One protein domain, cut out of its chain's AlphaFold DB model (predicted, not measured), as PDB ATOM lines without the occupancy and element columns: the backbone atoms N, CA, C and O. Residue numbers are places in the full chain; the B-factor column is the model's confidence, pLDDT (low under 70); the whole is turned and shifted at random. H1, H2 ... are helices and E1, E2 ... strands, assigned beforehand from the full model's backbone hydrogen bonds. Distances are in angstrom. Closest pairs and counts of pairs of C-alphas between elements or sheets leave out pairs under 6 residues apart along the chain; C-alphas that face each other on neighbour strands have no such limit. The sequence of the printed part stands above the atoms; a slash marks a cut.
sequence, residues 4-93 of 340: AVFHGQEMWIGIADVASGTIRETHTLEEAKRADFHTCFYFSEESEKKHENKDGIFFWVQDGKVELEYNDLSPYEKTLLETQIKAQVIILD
ATOM      1  N   ALA A   4      26.775  39.988 -39.467       80.62
ATOM      2  CA  ALA A   4      26.576  41.335 -38.967       80.62
ATOM      3  C   ALA A   4      27.645  42.251 -39.559       80.62
ATOM      4  O   ALA A   4      28.819  41.891 -39.637       80.62
ATOM      5  N   VAL A   5      27.226  43.431 -39.995       76.25
ATOM      6  CA  VAL A   5      28.097  44.449 -40.567       76.25
ATOM      7  C   VAL A   5      27.886  45.755 -39.820       76.25
ATOM      8  O   VAL A   5      26.769  46.255 -39.729       76.25
ATOM      9  N   PHE A   6      28.973  46.332 -39.325       74.44
ATOM     10  CA  PHE A   6      29.003  47.631 -38.667       74.44
ATOM     11  C   PHE A   6      29.952  48.546 -39.450       74.44
ATOM     12  O   PHE A   6      31.075  48.159 -39.763       74.44
ATOM     13  N   HIS A   7      29.477  49.721 -39.882       71.38
ATOM     14  CA  HIS A   7      30.216  50.639 -40.771       71.38
ATOM     15  C   HIS A   7      30.860  49.982 -42.014       71.38
ATOM     16  O   HIS A   7      31.928  50.384 -42.475       71.38
ATOM     17  N   GLY A   8      30.203  48.972 -42.591       52.66
ATOM     18  CA  GLY A   8      30.711  48.261 -43.769       52.66
ATOM     19  C   GLY A   8      31.803  47.225 -43.474       52.66
ATOM     20  O   GLY A   8      32.325  46.630 -44.415       52.66
ATOM     21  N   GLN A   9      32.131  46.984 -42.202       70.25
ATOM     22  CA  GLN A   9      33.039  45.927 -41.756       70.25
ATOM     23  C   GLN A   9      32.260  44.785 -41.102       70.25
ATOM     24  O   GLN A   9      31.284  45.015 -40.391       70.25
ATOM     25  N   GLU A  10      32.680  43.548 -41.358       81.94
ATOM     26  CA  GLU A  10      32.110  42.374 -40.695       81.94
ATOM     27  C   GLU A  10      32.387  42.415 -39.192       81.94
ATOM     28  O   GLU A  10      33.498  42.719 -38.765       81.94
ATOM     29  N   MET A  11      31.384  42.055 -38.398       88.06
ATOM     30  CA  MET A  11      31.510  41.950 -36.956       88.06
ATOM     31  C   MET A  11      30.744  40.746 -36.406       88.06
ATOM     32  O   MET A  11      29.799  40.244 -37.014       88.06
ATOM     33  N   TRP A  12      31.149  40.293 -35.224       91.31
ATOM     34  CA  TRP A  12      30.438  39.279 -34.451       91.31
ATOM     35  C   TRP A  12      30.253  39.707 -33.001       91.31
ATOM     36  O   TRP A  12      29.142  39.599 -32.499       91.31
ATOM     37  N   ILE A  13      31.301  40.236 -32.369       93.06
ATOM     38  CA  ILE A  13      31.285  40.762 -31.000       93.06
ATOM     39  C   ILE A  13      31.645  42.244 -31.026       93.06
ATOM     40  O   ILE A  13      32.395  42.687 -31.895       93.06
ATOM     41  N   GLY A  14      31.119  43.025 -30.096       93.00
ATOM     42  CA  GLY A  14      31.494  44.418 -29.926       93.00
ATOM     43  C   GLY A  14      31.251  44.903 -28.511       93.00
ATOM     44  O   GLY A  14      30.705  44.181 -27.679       93.00
ATOM     45  N   ILE A  15      31.663  46.137 -28.254       93.25
ATOM     46  CA  ILE A  15      31.352  46.861 -27.026       93.25
ATOM     47  C   ILE A  15      30.555  48.115 -27.369       93.25
ATOM     48  O   ILE A  15      30.878  48.838 -28.319       93.25
ATOM     49  N   ALA A  16      29.498  48.360 -26.606       93.25
ATOM     50  CA  ALA A  16      28.644  49.529 -26.746       93.25
ATOM     51  C   ALA A  16      28.590  50.317 -25.436       93.25
ATOM     52  O   ALA A  16      28.712  49.735 -24.361       93.25
ATOM     53  N   ASP A  17      28.394  51.633 -25.516       90.19
ATOM     54  CA  ASP A  17      28.139  52.441 -24.321       90.19
ATOM     55  C   ASP A  17      26.790  52.058 -23.706       90.19
ATOM     56  O   ASP A  17      25.774  52.046 -24.400       90.19
ATOM     57  N   VAL A  18      26.751  51.828 -22.395       86.25
ATOM     58  CA  VAL A  18      25.509  51.452 -21.695       86.25
ATOM     59  C   VAL A  18      24.458  52.565 -21.770       86.25
ATOM     60  O   VAL A  18      23.270  52.285 -21.879       86.25
ATOM     61  N   ALA A  19      24.887  53.830 -21.756       79.12
ATOM     62  CA  ALA A  19      23.985  54.982 -21.740       79.12
ATOM     63  C   ALA A  19      23.296  55.269 -23.087       79.12
ATOM     64  O   ALA A  19      22.222  55.864 -23.100       79.12
ATOM     65  N   SER A  20      23.915  54.902 -24.215       79.25
ATOM     66  CA  SER A  20      23.440  55.293 -25.554       79.25
ATOM     67  C   SER A  20      23.342  54.143 -26.554       79.25
ATOM     68  O   SER A  20      22.907  54.353 -27.686       79.25
ATOM     69  N   GLY A  21      23.829  52.953 -26.198       81.62
ATOM     70  CA  GLY A  21      23.969  51.819 -27.108       81.62
ATOM     71  C   GLY A  21      24.957  52.046 -28.246       81.62
ATOM     72  O   GLY A  21      25.057  51.201 -29.132       81.62
ATOM     73  N   THR A  22      25.693  53.164 -28.258       90.19
ATOM     74  CA  THR A  22      26.656  53.497 -29.313       90.19
ATOM     75  C   THR A  22      27.777  52.471 -29.339       90.19
ATOM     76  O   THR A  22      28.510  52.332 -28.361       90.19
ATOM     77  N   ILE A  23      27.936  51.787 -30.470       91.75
ATOM     78  CA  ILE A  23      28.995  50.800 -30.666       91.75
ATOM     79  C   ILE A  23      30.335  51.533 -30.796       91.75
ATOM     80  O   ILE A  23      30.477  52.463 -31.593       91.75
ATOM     81  N   ARG A  24      31.320  51.127 -29.993       90.06
ATOM     82  CA  ARG A  24      32.648  51.760 -29.929       90.06
ATOM     83  C   ARG A  24      33.716  50.959 -30.645       90.06
ATOM     84  O   ARG A  24      34.538  51.529 -31.355       90.06
ATOM     85  N   GLU A  25      33.682  49.650 -30.467       89.00
ATOM     86  CA  GLU A  25      34.672  48.731 -31.008       89.00
ATOM     87  C   GLU A  25      33.986  47.408 -31.342       89.00
ATOM     88  O   GLU A  25      33.081  46.969 -30.627       89.00
ATOM     89  N   THR A  26      34.388  46.794 -32.451       93.12
ATOM     90  CA  THR A  26      33.822  45.537 -32.943       93.12
ATOM     91  C   THR A  26      34.916  44.628 -33.459       93.12
ATOM     92  O   THR A  26      35.855  45.099 -34.096       93.12
ATOM     93  N   HIS A  27      34.730  43.325 -33.281       86.44
ATOM     94  CA  HIS A  27      35.631  42.295 -33.770       86.44
ATOM     95  C   HIS A  27      34.881  41.177 -34.470       86.44
ATOM     96  O   HIS A  27      33.709  40.879 -34.208       86.44
ATOM     97  N   THR A  28      35.599  40.531 -35.374       86.88
ATOM     98  CA  THR A  28      35.127  39.372 -36.121       86.88
ATOM     99  C   THR A  28      35.096  38.124 -35.241       86.88
ATOM    100  O   THR A  28      35.809  37.997 -34.243       86.88
ATOM    101  N   LEU A  29      34.312  37.129 -35.657       83.88
ATOM    102  CA  LEU A  29      34.318  35.815 -35.011       83.88
ATOM    103  C   LEU A  29      35.700  35.142 -35.093       83.88
ATOM    104  O   LEU A  29      36.057  34.349 -34.223       83.88
ATOM    105  N   GLU A  30      36.481  35.423 -36.141       80.00
ATOM    106  CA  GLU A  30      37.836  34.884 -36.273       80.00
ATOM    107  C   GLU A  30      38.792  35.440 -35.217       80.00
ATOM    108  O   GLU A  30      39.563  34.671 -34.645       80.00
ATOM    109  N   GLU A  31      38.747  36.745 -34.951       71.81
ATOM    110  CA  GLU A  31      39.570  37.385 -33.918       71.81
ATOM    111  C   GLU A  31      39.229  36.838 -32.533       71.81
ATOM    112  O   GLU A  31      40.128  36.387 -31.822       71.81
ATOM    113  N   ALA A  32      37.933  36.741 -32.214       75.25
ATOM    114  CA  ALA A  32      37.473  36.147 -30.964       75.25
ATOM    115  C   ALA A  32      37.945  34.689 -30.812       75.25
ATOM    116  O   ALA A  32      38.487  34.321 -29.774       75.25
ATOM    117  N   LYS A  33      37.839  33.858 -31.862       68.62
ATOM    118  CA  LYS A  33      38.322  32.462 -31.838       68.62
ATOM    119  C   LYS A  33      39.832  32.344 -31.644       68.62
ATOM    120  O   LYS A  33      40.279  31.438 -30.948       68.62
ATOM    121  N   ARG A  34      40.631  33.224 -32.263       63.47
ATOM    122  CA  ARG A  34      42.100  33.223 -32.098       63.47
ATOM    123  C   ARG A  34      42.515  33.536 -30.661       63.47
ATOM    124  O   ARG A  34      43.566  33.076 -30.231       63.47
ATOM    125  N   ALA A  35      41.686  34.291 -29.951       58.81
ATOM    126  CA  ALA A  35      41.873  34.665 -28.557       58.81
ATOM    127  C   ALA A  35      41.107  33.767 -27.565       58.81
ATOM    128  O   ALA A  35      40.998  34.119 -26.394       58.81
ATOM    129  N   ASP A  36      40.544  32.638 -28.019       64.56
ATOM    130  CA  ASP A  36      39.690  31.760 -27.204       64.56
ATOM    131  C   ASP A  36      38.590  32.537 -26.454       64.56
ATOM    132  O   ASP A  36      38.329  32.322 -25.276       64.56
ATOM    133  N   PHE A  37      38.001  33.523 -27.134       69.06
ATOM    134  CA  PHE A  37      36.952  34.422 -26.647       69.06
ATOM    135  C   PHE A  37      37.328  35.324 -25.459       69.06
ATOM    136  O   PHE A  37      36.474  36.064 -24.977       69.06
ATOM    137  N   HIS A  38      38.594  35.361 -25.035       68.81
ATOM    138  CA  HIS A  38      39.059  36.265 -23.981       68.81
ATOM    139  C   HIS A  38      39.227  37.688 -24.542       68.81
ATOM    140  O   HIS A  38      40.198  37.968 -25.251       68.81
ATOM    141  N   THR A  39      38.270  38.574 -24.249       68.75
ATOM    142  CA  THR A  39      38.158  39.939 -24.814       68.75
ATOM    143  C   THR A  39      39.428  40.775 -24.641       68.75
ATOM    144  O   THR A  39      39.852  41.448 -25.581       68.75
ATOM    145  N   CYS A  40      40.121  40.610 -23.513       64.12
ATOM    146  CA  CYS A  40      41.328  41.352 -23.151       64.12
ATOM    147  C   CYS A  40      42.523  41.191 -24.112       64.12
ATOM    148  O   CYS A  40      43.496  41.938 -24.005       64.12
ATOM    149  N   PHE A  41      42.495  40.226 -25.040       53.78
ATOM    150  CA  PHE A  41      43.560  40.045 -26.034       53.78
ATOM    151  C   PHE A  41      43.347  40.811 -27.336       53.78
ATOM    152  O   PHE A  41      44.282  40.891 -28.137       53.78
ATOM    153  N   TYR A  42      42.139  41.310 -27.589       73.50
ATOM    154  CA  TYR A  42      41.802  41.897 -28.885       73.50
ATOM    155  C   TYR A  42      40.955  43.164 -28.805       73.50
ATOM    156  O   TYR A  42      41.004  43.919 -29.768       73.50
ATOM    157  N   PHE A  43      40.294  43.448 -27.680       81.75
ATOM    158  CA  PHE A  43      39.718  44.765 -27.412       81.75
ATOM    159  C   PHE A  43      40.775  45.751 -26.904       81.75
ATOM    160  O   PHE A  43      41.736  45.384 -26.221       81.75
ATOM    161  N   SER A  44      40.593  47.029 -27.230       80.94
ATOM    162  CA  SER A  44      41.463  48.098 -26.746       80.94
ATOM    163  C   SER A  44      41.391  48.278 -25.222       80.94
ATOM    164  O   SER A  44      40.360  48.058 -24.587       80.94
ATOM    165  N   GLU A  45      42.477  48.783 -24.621       81.31
ATOM    166  CA  GLU A  45      42.492  49.129 -23.190       81.31
ATOM    167  C   GLU A  45      41.411  50.155 -22.807       81.31
ATOM    168  O   GLU A  45      41.003  50.217 -21.649       81.31
ATOM    169  N   GLU A  46      40.978  51.004 -23.744       86.75
ATOM    170  CA  GLU A  46      39.905  51.976 -23.513       86.75
ATOM    171  C   GLU A  46      38.544  51.281 -23.375       86.75
ATOM    172  O   GLU A  46      37.785  51.593 -22.456       86.75
ATOM    173  N   SER A  47      38.269  50.308 -24.245       85.81
ATOM    174  CA  SER A  47      37.062  49.482 -24.205       85.81
ATOM    175  C   SER A  47      37.001  48.615 -22.950       85.81
ATOM    176  O   SER A  47      35.983  48.608 -22.261       85.81
ATOM    177  N   GLU A  48      38.108  47.967 -22.585       82.19
ATOM    178  CA  GLU A  48      38.200  47.177 -21.350       82.19
ATOM    179  C   GLU A  48      37.968  48.060 -20.108       82.19
ATOM    180  O   GLU A  48      37.170  47.716 -19.243       82.19
ATOM    181  N   LYS A  49      38.541  49.274 -20.056       84.62
ATOM    182  CA  LYS A  49      38.285  50.224 -18.953       84.62
ATOM    183  C   LYS A  49      36.830  50.680 -18.876       84.62
ATOM    184  O   LYS A  49      36.314  50.899 -17.781       84.62
ATOM    185  N   LYS A  50      36.158  50.870 -20.015       85.00
ATOM    186  CA  LYS A  50      34.725  51.208 -20.043       85.00
ATOM    187  C   LYS A  50      33.876  50.062 -19.502       85.00
ATOM    188  O   LYS A  50      32.949  50.325 -18.739       85.00
ATOM    189  N   HIS A  51      34.207  48.823 -19.858       88.69
ATOM    190  CA  HIS A  51      33.561  47.635 -19.304       88.69
ATOM    191  C   HIS A  51      33.775  47.521 -17.789       88.69
ATOM    192  O   HIS A  51      32.802  47.438 -17.041       88.69
ATOM    193  N   GLU A  52      35.021  47.653 -17.319       85.38
ATOM    194  CA  GLU A  52      35.366  47.634 -15.887       85.38
ATOM    195  C   GLU A  52      34.599  48.696 -15.081       85.38
ATOM    196  O   GLU A  52      34.147  48.436 -13.963       85.38
ATOM    197  N   ASN A  53      34.413  49.888 -15.659       87.56
ATOM    198  CA  ASN A  53      33.684  50.995 -15.037       87.56
ATOM    199  C   ASN A  53      32.155  50.896 -15.185       87.56
ATOM    200  O   ASN A  53      31.452  51.769 -14.679       87.56
ATOM    201  N   LYS A  54      31.635  49.846 -15.838       85.12
ATOM    202  CA  LYS A  54      30.211  49.655 -16.180       85.12
ATOM    203  C   LYS A  54      29.621  50.717 -17.123       85.12
ATOM    204  O   LYS A  54      28.403  50.800 -17.265       85.12
ATOM    205  N   ASP A  55      30.469  51.489 -17.797       86.44
ATOM    206  CA  ASP A  55      30.068  52.462 -18.821       86.44
ATOM    207  C   ASP A  55      29.944  51.815 -20.213       86.44
ATOM    208  O   ASP A  55      29.346  52.398 -21.121       86.44
ATOM    209  N   GLY A  56      30.510  50.617 -20.390       87.62
ATOM    210  CA  GLY A  56      30.454  49.820 -21.611       87.62
ATOM    211  C   GLY A  56      29.965  48.396 -21.358       87.62
ATOM    212  O   GLY A  56      30.169  47.843 -20.280       87.62
ATOM    213  N   ILE A  57      29.330  47.797 -22.363       91.81
ATOM    214  CA  ILE A  57      28.839  46.420 -22.324       91.81
ATOM    215  C   ILE A  57      29.272  45.641 -23.560       91.81
ATOM    216  O   ILE A  57      29.173  46.148 -24.680       91.81
ATOM    217  N   PHE A  58      29.709  44.396 -23.368       93.81
ATOM    218  CA  PHE A  58      29.949  43.488 -24.481       93.81
ATOM    219  C   PHE A  58      28.641  42.909 -25.026       93.81
ATOM    220  O   PHE A  58      27.738  42.514 -24.285       93.81
ATOM    221  N   PHE A  59      28.560  42.824 -26.348       93.94
ATOM    222  CA  PHE A  59      27.447  42.221 -27.068       93.94
ATOM    223  C   PHE A  59      27.962  41.368 -28.223       93.94
ATOM    224  O   PHE A  59      29.049  41.613 -28.745       93.94
ATOM    225  N   TRP A  60      27.170  40.401 -28.672       93.38
ATOM    226  CA  TRP A  60      27.465  39.640 -29.883       93.38
ATOM    227  C   TRP A  60      26.217  39.403 -30.724       93.38
ATOM    228  O   TRP A  60      25.093  39.448 -30.231       93.38
ATOM    229  N   VAL A  61      26.404  39.158 -32.021       88.00
ATOM    230  CA  VAL A  61      25.309  38.811 -32.928       88.00
ATOM    231  C   VAL A  61      25.264  37.306 -33.134       88.00
ATOM    232  O   VAL A  61      26.185  36.700 -33.686       88.00
ATOM    233  N   GLN A  62      24.151  36.698 -32.739       83.69
ATOM    234  CA  GLN A  62      23.891  35.278 -32.922       83.69
ATOM    235  C   GLN A  62      22.512  35.072 -33.543       83.69
ATOM    236  O   GLN A  62      21.518  35.632 -33.100       83.69
ATOM    237  N   ASP A  63      22.458  34.297 -34.628       79.06
ATOM    238  CA  ASP A  63      21.217  33.970 -35.346       79.06
ATOM    239  C   ASP A  63      20.358  35.191 -35.741       79.06
ATOM    240  O   ASP A  63      19.137  35.113 -35.867       79.06
ATOM    241  N   GLY A  64      21.007  36.334 -35.990       75.38
ATOM    242  CA  GLY A  64      20.337  37.593 -36.334       75.38
ATOM    243  C   GLY A  64      19.754  38.357 -35.150       75.38
ATOM    244  O   GLY A  64      18.962  39.280 -35.354       75.38
ATOM    245  N   LYS A  65      20.115  37.973 -33.928       83.62
ATOM    246  CA  LYS A  65      19.781  38.676 -32.695       83.62
ATOM    247  C   LYS A  65      21.043  39.250 -32.079       83.62
ATOM    248  O   LYS A  65      22.113  38.658 -32.202       83.62
ATOM    249  N   VAL A  66      20.897  40.410 -31.455       88.06
ATOM    250  CA  VAL A  66      21.922  40.983 -30.589       88.06
ATOM    251  C   VAL A  66      21.722  40.366 -29.215       88.06
ATOM    252  O   VAL A  66      20.623  40.424 -28.677       88.06
ATOM    253  N   GLU A  67      22.773  39.762 -28.689       90.19
ATOM    254  CA  GLU A  67      22.838  39.198 -27.351       90.19
ATOM    255  C   GLU A  67      23.792  40.054 -26.520       90.19
ATOM    256  O   GLU A  67      24.851  40.458 -27.004       90.19
ATOM    257  N   LEU A  68      23.418  40.334 -25.276       88.25
ATOM    258  CA  LEU A  68      24.242  41.088 -24.335       88.25
ATOM    259  C   LEU A  68      24.880  40.158 -23.303       88.25
ATOM    260  O   LEU A  68      24.267  39.176 -22.868       88.25
ATOM    261  N   GLU A  69      26.081  40.520 -22.854       85.56
ATOM    262  CA  GLU A  69      26.708  39.908 -21.685       85.56
ATOM    263  C   GLU A  69      25.796  40.008 -20.450       85.56
ATOM    264  O   GLU A  69      24.994  40.938 -20.306       85.56
ATOM    265  N   TYR A  70      25.905  39.029 -19.550       72.88
ATOM    266  CA  TYR A  70      25.185  39.058 -18.282       72.88
ATOM    267  C   TYR A  70      25.562  40.307 -17.474       72.88
ATOM    268  O   TYR A  70      26.738  40.579 -17.245       72.88
ATOM    269  N   ASN A  71      24.557  41.045 -17.014       74.62
ATOM    270  CA  ASN A  71      24.728  42.319 -16.330       74.62
ATOM    271  C   ASN A  71      23.625  42.537 -15.278       74.62
ATOM    272  O   ASN A  71      22.717  41.717 -15.127       74.62
ATOM    273  N   ASP A  72      23.711  43.662 -14.568       79.69
ATOM    274  CA  ASP A  72      22.727  44.081 -13.561       79.69
ATOM    275  C   ASP A  72      21.569  44.912 -14.162       79.69
ATOM    276  O   ASP A  72      20.799  45.513 -13.411       79.69
ATOM    277  N   LEU A  73      21.452  44.994 -15.495       75.62
ATOM    278  CA  LEU A  73      20.405  45.779 -16.151       75.62
ATOM    279  C   LEU A  73      19.040  45.120 -15.945       75.62
ATOM    280  O   LEU A  73      18.883  43.896 -16.010       75.62
ATOM    281  N   SER A  74      18.018  45.945 -15.746       78.12
ATOM    282  CA  SER A  74      16.637  45.480 -15.767       78.12
ATOM    283  C   SER A  74      16.276  44.907 -17.148       78.12
ATOM    284  O   SER A  74      16.869  45.281 -18.165       78.12
ATOM    285  N   PRO A  75      15.254  44.036 -17.242       73.88
ATOM    286  CA  PRO A  75      14.791  43.517 -18.531       73.88
ATOM    287  C   PRO A  75      14.444  44.612 -19.555       73.88
ATOM    288  O   PRO A  75      14.621  44.413 -20.758       73.88
ATOM    289  N   TYR A  76      13.975  45.771 -19.079       62.53
ATOM    290  CA  TYR A  76      13.670  46.933 -19.911       62.53
ATOM    291  C   TYR A  76      14.939  47.581 -20.478       62.53
ATOM    292  O   TYR A  76      15.054  47.733 -21.692       62.53
ATOM    293  N   GLU A  77      15.922  47.882 -19.624       72.94
ATOM    294  CA  GLU A  77      17.214  48.454 -20.034       72.94
ATOM    295  C   GLU A  77      17.962  47.520 -20.992       72.94
ATOM    296  O   GLU A  77      18.523  47.973 -21.986       72.94
ATOM    297  N   LYS A  78      17.896  46.204 -20.749       79.81
ATOM    298  CA  LYS A  78      18.471  45.188 -21.636       79.81
ATOM    299  C   LYS A  78      17.838  45.226 -23.034       79.81
ATOM    300  O   LYS A  78      18.552  45.288 -24.030       79.81
ATOM    301  N   THR A  79      16.506  45.249 -23.106       77.56
ATOM    302  CA  THR A  79      15.761  45.279 -24.380       77.56
ATOM    303  C   THR A  79      16.014  46.576 -25.156       77.56
ATOM    304  O   THR A  79      16.176  46.556 -26.381       77.56
ATOM    305  N   LEU A  80      16.068  47.711 -24.451       71.94
ATOM    306  CA  LEU A  80      16.370  49.015 -25.039       71.94
ATOM    307  C   LEU A  80      17.772  49.021 -25.657       71.94
ATOM    308  O   LEU A  80      17.942  49.404 -26.815       71.94
ATOM    309  N   LEU A  81      18.756  48.521 -24.913       78.44
ATOM    310  CA  LEU A  81      20.149  48.489 -25.334       78.44
ATOM    311  C   LEU A  81      20.377  47.524 -26.510       78.44
ATOM    312  O   LEU A  81      21.036  47.887 -27.483       78.44
ATOM    313  N   GLU A  82      19.753  46.339 -26.496       84.44
ATOM    314  CA  GLU A  82      19.741  45.409 -27.640       84.44
ATOM    315  C   GLU A  82      19.174  46.066 -28.903       84.44
ATOM    316  O   GLU A  82      19.715  45.895 -29.998       84.44
ATOM    317  N   THR A  83      18.103  46.851 -28.758       73.38
ATOM    318  CA  THR A  83      17.450  47.550 -29.873       73.38
ATOM    319  C   THR A  83      18.342  48.654 -30.445       73.38
ATOM    320  O   THR A  83      18.506  48.737 -31.664       73.38
ATOM    321  N   GLN A  84      18.973  49.457 -29.583       73.25
ATOM    322  CA  GLN A  84      19.900  50.525 -29.980       73.25
ATOM    323  C   GLN A  84      21.135  49.979 -30.705       73.25
ATOM    324  O   GLN A  84      21.549  50.518 -31.735       73.25
ATOM    325  N   ILE A  85      21.703  48.880 -30.206       83.81
ATOM    326  CA  ILE A  85      22.840  48.203 -30.837       83.81
ATOM    327  C   ILE A  85      22.410  47.601 -32.179       83.81
ATOM    328  O   ILE A  85      23.077  47.802 -33.193       83.81
ATOM    329  N   LYS A  86      21.259  46.917 -32.228       84.44
ATOM    330  CA  LYS A  86      20.740  46.312 -33.463       84.44
ATOM    331  C   LYS A  86      20.499  47.345 -34.565       84.44
ATOM    332  O   LYS A  86      20.756  47.042 -35.723       84.44
ATOM    333  N   ALA A  87      20.056  48.556 -34.224       69.94
ATOM    334  CA  ALA A  87      19.835  49.630 -35.195       69.94
ATOM    335  C   ALA A  87      21.124  50.098 -35.902       69.94
ATOM    336  O   ALA A  87      21.064  50.622 -37.012       69.94
ATOM    337  N   GLN A  88      22.289  49.895 -35.282       84.62
ATOM    338  CA  GLN A  88      23.594  50.263 -35.842       84.62
ATOM    339  C   GLN A  88      24.229  49.139 -36.672       84.62
ATOM    340  O   GLN A  88      25.167  49.386 -37.432       84.62
ATOM    341  N   VAL A  89      23.730  47.908 -36.540       77.25
ATOM    342  CA  VAL A  89      24.291  46.722 -37.185       77.25
ATOM    343  C   VAL A  89      23.406  46.290 -38.346       77.25
ATOM    344  O   VAL A  89      22.243  45.930 -38.185       77.25
ATOM    345  N   ILE A  90      23.987  46.245 -39.541       73.50
ATOM    346  CA  ILE A  90      23.338  45.668 -40.712       73.50
ATOM    347  C   ILE A  90      23.476  44.153 -40.613       73.50
ATOM    348  O   ILE A  90      24.556  43.594 -40.793       73.50
ATOM    349  N   ILE A  91      22.371  43.475 -40.334       75.06
ATOM    350  CA  ILE A  91      22.313  42.017 -40.386       75.06
ATOM    351  C   ILE A  91      22.006  41.642 -41.830       75.06
ATOM    352  O   ILE A  91      20.873  41.762 -42.291       75.06
ATOM    353  N   LEU A  92      23.040  41.220 -42.554       59.62
ATOM    354  CA  LEU A  92      22.896  40.781 -43.931       59.62
ATOM    355  C   LEU A  92      22.193  39.423 -43.948       59.62
ATOM    356  O   LEU A  92      22.773  38.391 -43.591       59.62
ATOM    357  N   ASP A  93      20.940  39.430 -44.398       58.84
ATOM    358  CA  ASP A  93      20.329  38.242 -44.975       58.84
ATOM    359  C   ASP A  93      20.932  38.034 -46.372       58.84
ATOM    360  O   ASP A  93      21.092  38.972 -47.147       58.84
TER     361      ASP A  93
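What this domain is: This is residues 4 to 93 of the 340 residues of an uncharacterized protein of Firmicutes bacterium TM09-10 (UniProt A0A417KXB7). A strongly twisted sheet of four antiparallel strands makes the core, with the long helix H3 packed on one face and the short helix H2 crossing the other, while a small three-stranded sheet, E2, E1 and E7, stands partly face to face with it. E2 runs on into E3 with a sharp turn between the two sheets, and the small helix H1 follows the edge strand E4 and only grazes the large sheet. The printed part has 90 residues with three named helices and seven named strands, in the order E1, E2, E3, E4, H1, H2, E5, E6, H3, E7. The large sheet has the order E4, E3, E5, E6 and the small one E2, E1, E7, both antiparallel; the class is mixed, helices and strands. The whole is compact, with a radius of gyration of the C-alphas of 12.2 A and spans of 32 by 32 by 20 A.

Where its parts are: In the large sheet, E5 is residues 56 to 62 and the longest strand, 19.6 A from first to last C-alpha. E3 is residues 13 to 17, 13.8 A, beginning at C-alpha 13 at (31.285, 40.762, -31.000). E4 is residues 23 to 27, 11.2 A, and E6 is residues 65 to 68, 9.8 A. The longest helix, H3, is residues 75 to 88 and runs 20.6 A from C-alpha 75 at (14.791, 43.517, -18.531) to C-alpha 88 at (23.594, 50.263, -35.842). H2 is residues 45 to 52, 10.3 A, and H1 is residues 29 to 34, 8.7 A. In the small sheet, E1 is residues 4 to 6, 6.8 A, E2 is residues 9 to 11, 6.4 A, and E7 is residues 90 to 92, 5.9 A.

How they stand to each other: In the large sheet, E3 and E5 are antiparallel at 143 degrees, with N 14 and O 59 2.8 A apart, within hydrogen-bond range. E4 and E3 form a hairpin, with N 27 and O 13 at 2.8 A. E5 and E6 form another, with N 67 and O 60 at 2.8 A. H2 and H3 lie on opposite faces of this sheet: three layers, helices on both faces. H2 has a height over the sheet of 8.6 A and lies over E5 and, only just, over E3, with 3 of its C-alphas; on the local plane it runs across the strands, at 69 degrees to E5. Its closest C-alphas to E5 are those of Lys 50 and Gly 56, 4.8 A. H3 comes closest to E6 at the C-alphas of Val 66 and Glu 82, 5.7 A apart. E4, H1, H2 and E5 form a split strand-helix-strand unit, two strands running the same way with E3 between them, and its crossover is right-handed. The two sheets form a sandwich, two sheets face to face, their facing parts 9.5 A centre to centre. In the small sheet, the hairpin of E1 and E2 has N 9 and O 6 at 2.9 A, and E1 and E7 have N 5 and O 90 at 2.8 A. E2 runs on into E3 at 95 degrees. In H1 and H2 every O i to N i+4 pair is within hydrogen-bond range; in H3, 9 of 10 are.

The domain as a whole: The C-alphas farthest apart, those of Asn 53 and Asp 93, are 35.2 A apart. The printed part has no cut, and no link is long; H1 to H2 and E6 to H3 are short, the others tight. The mean pLDDT of the printed part is 79.9. It is under 70 at residues 8, 33 to 41, 76, 87 and 92 to 93.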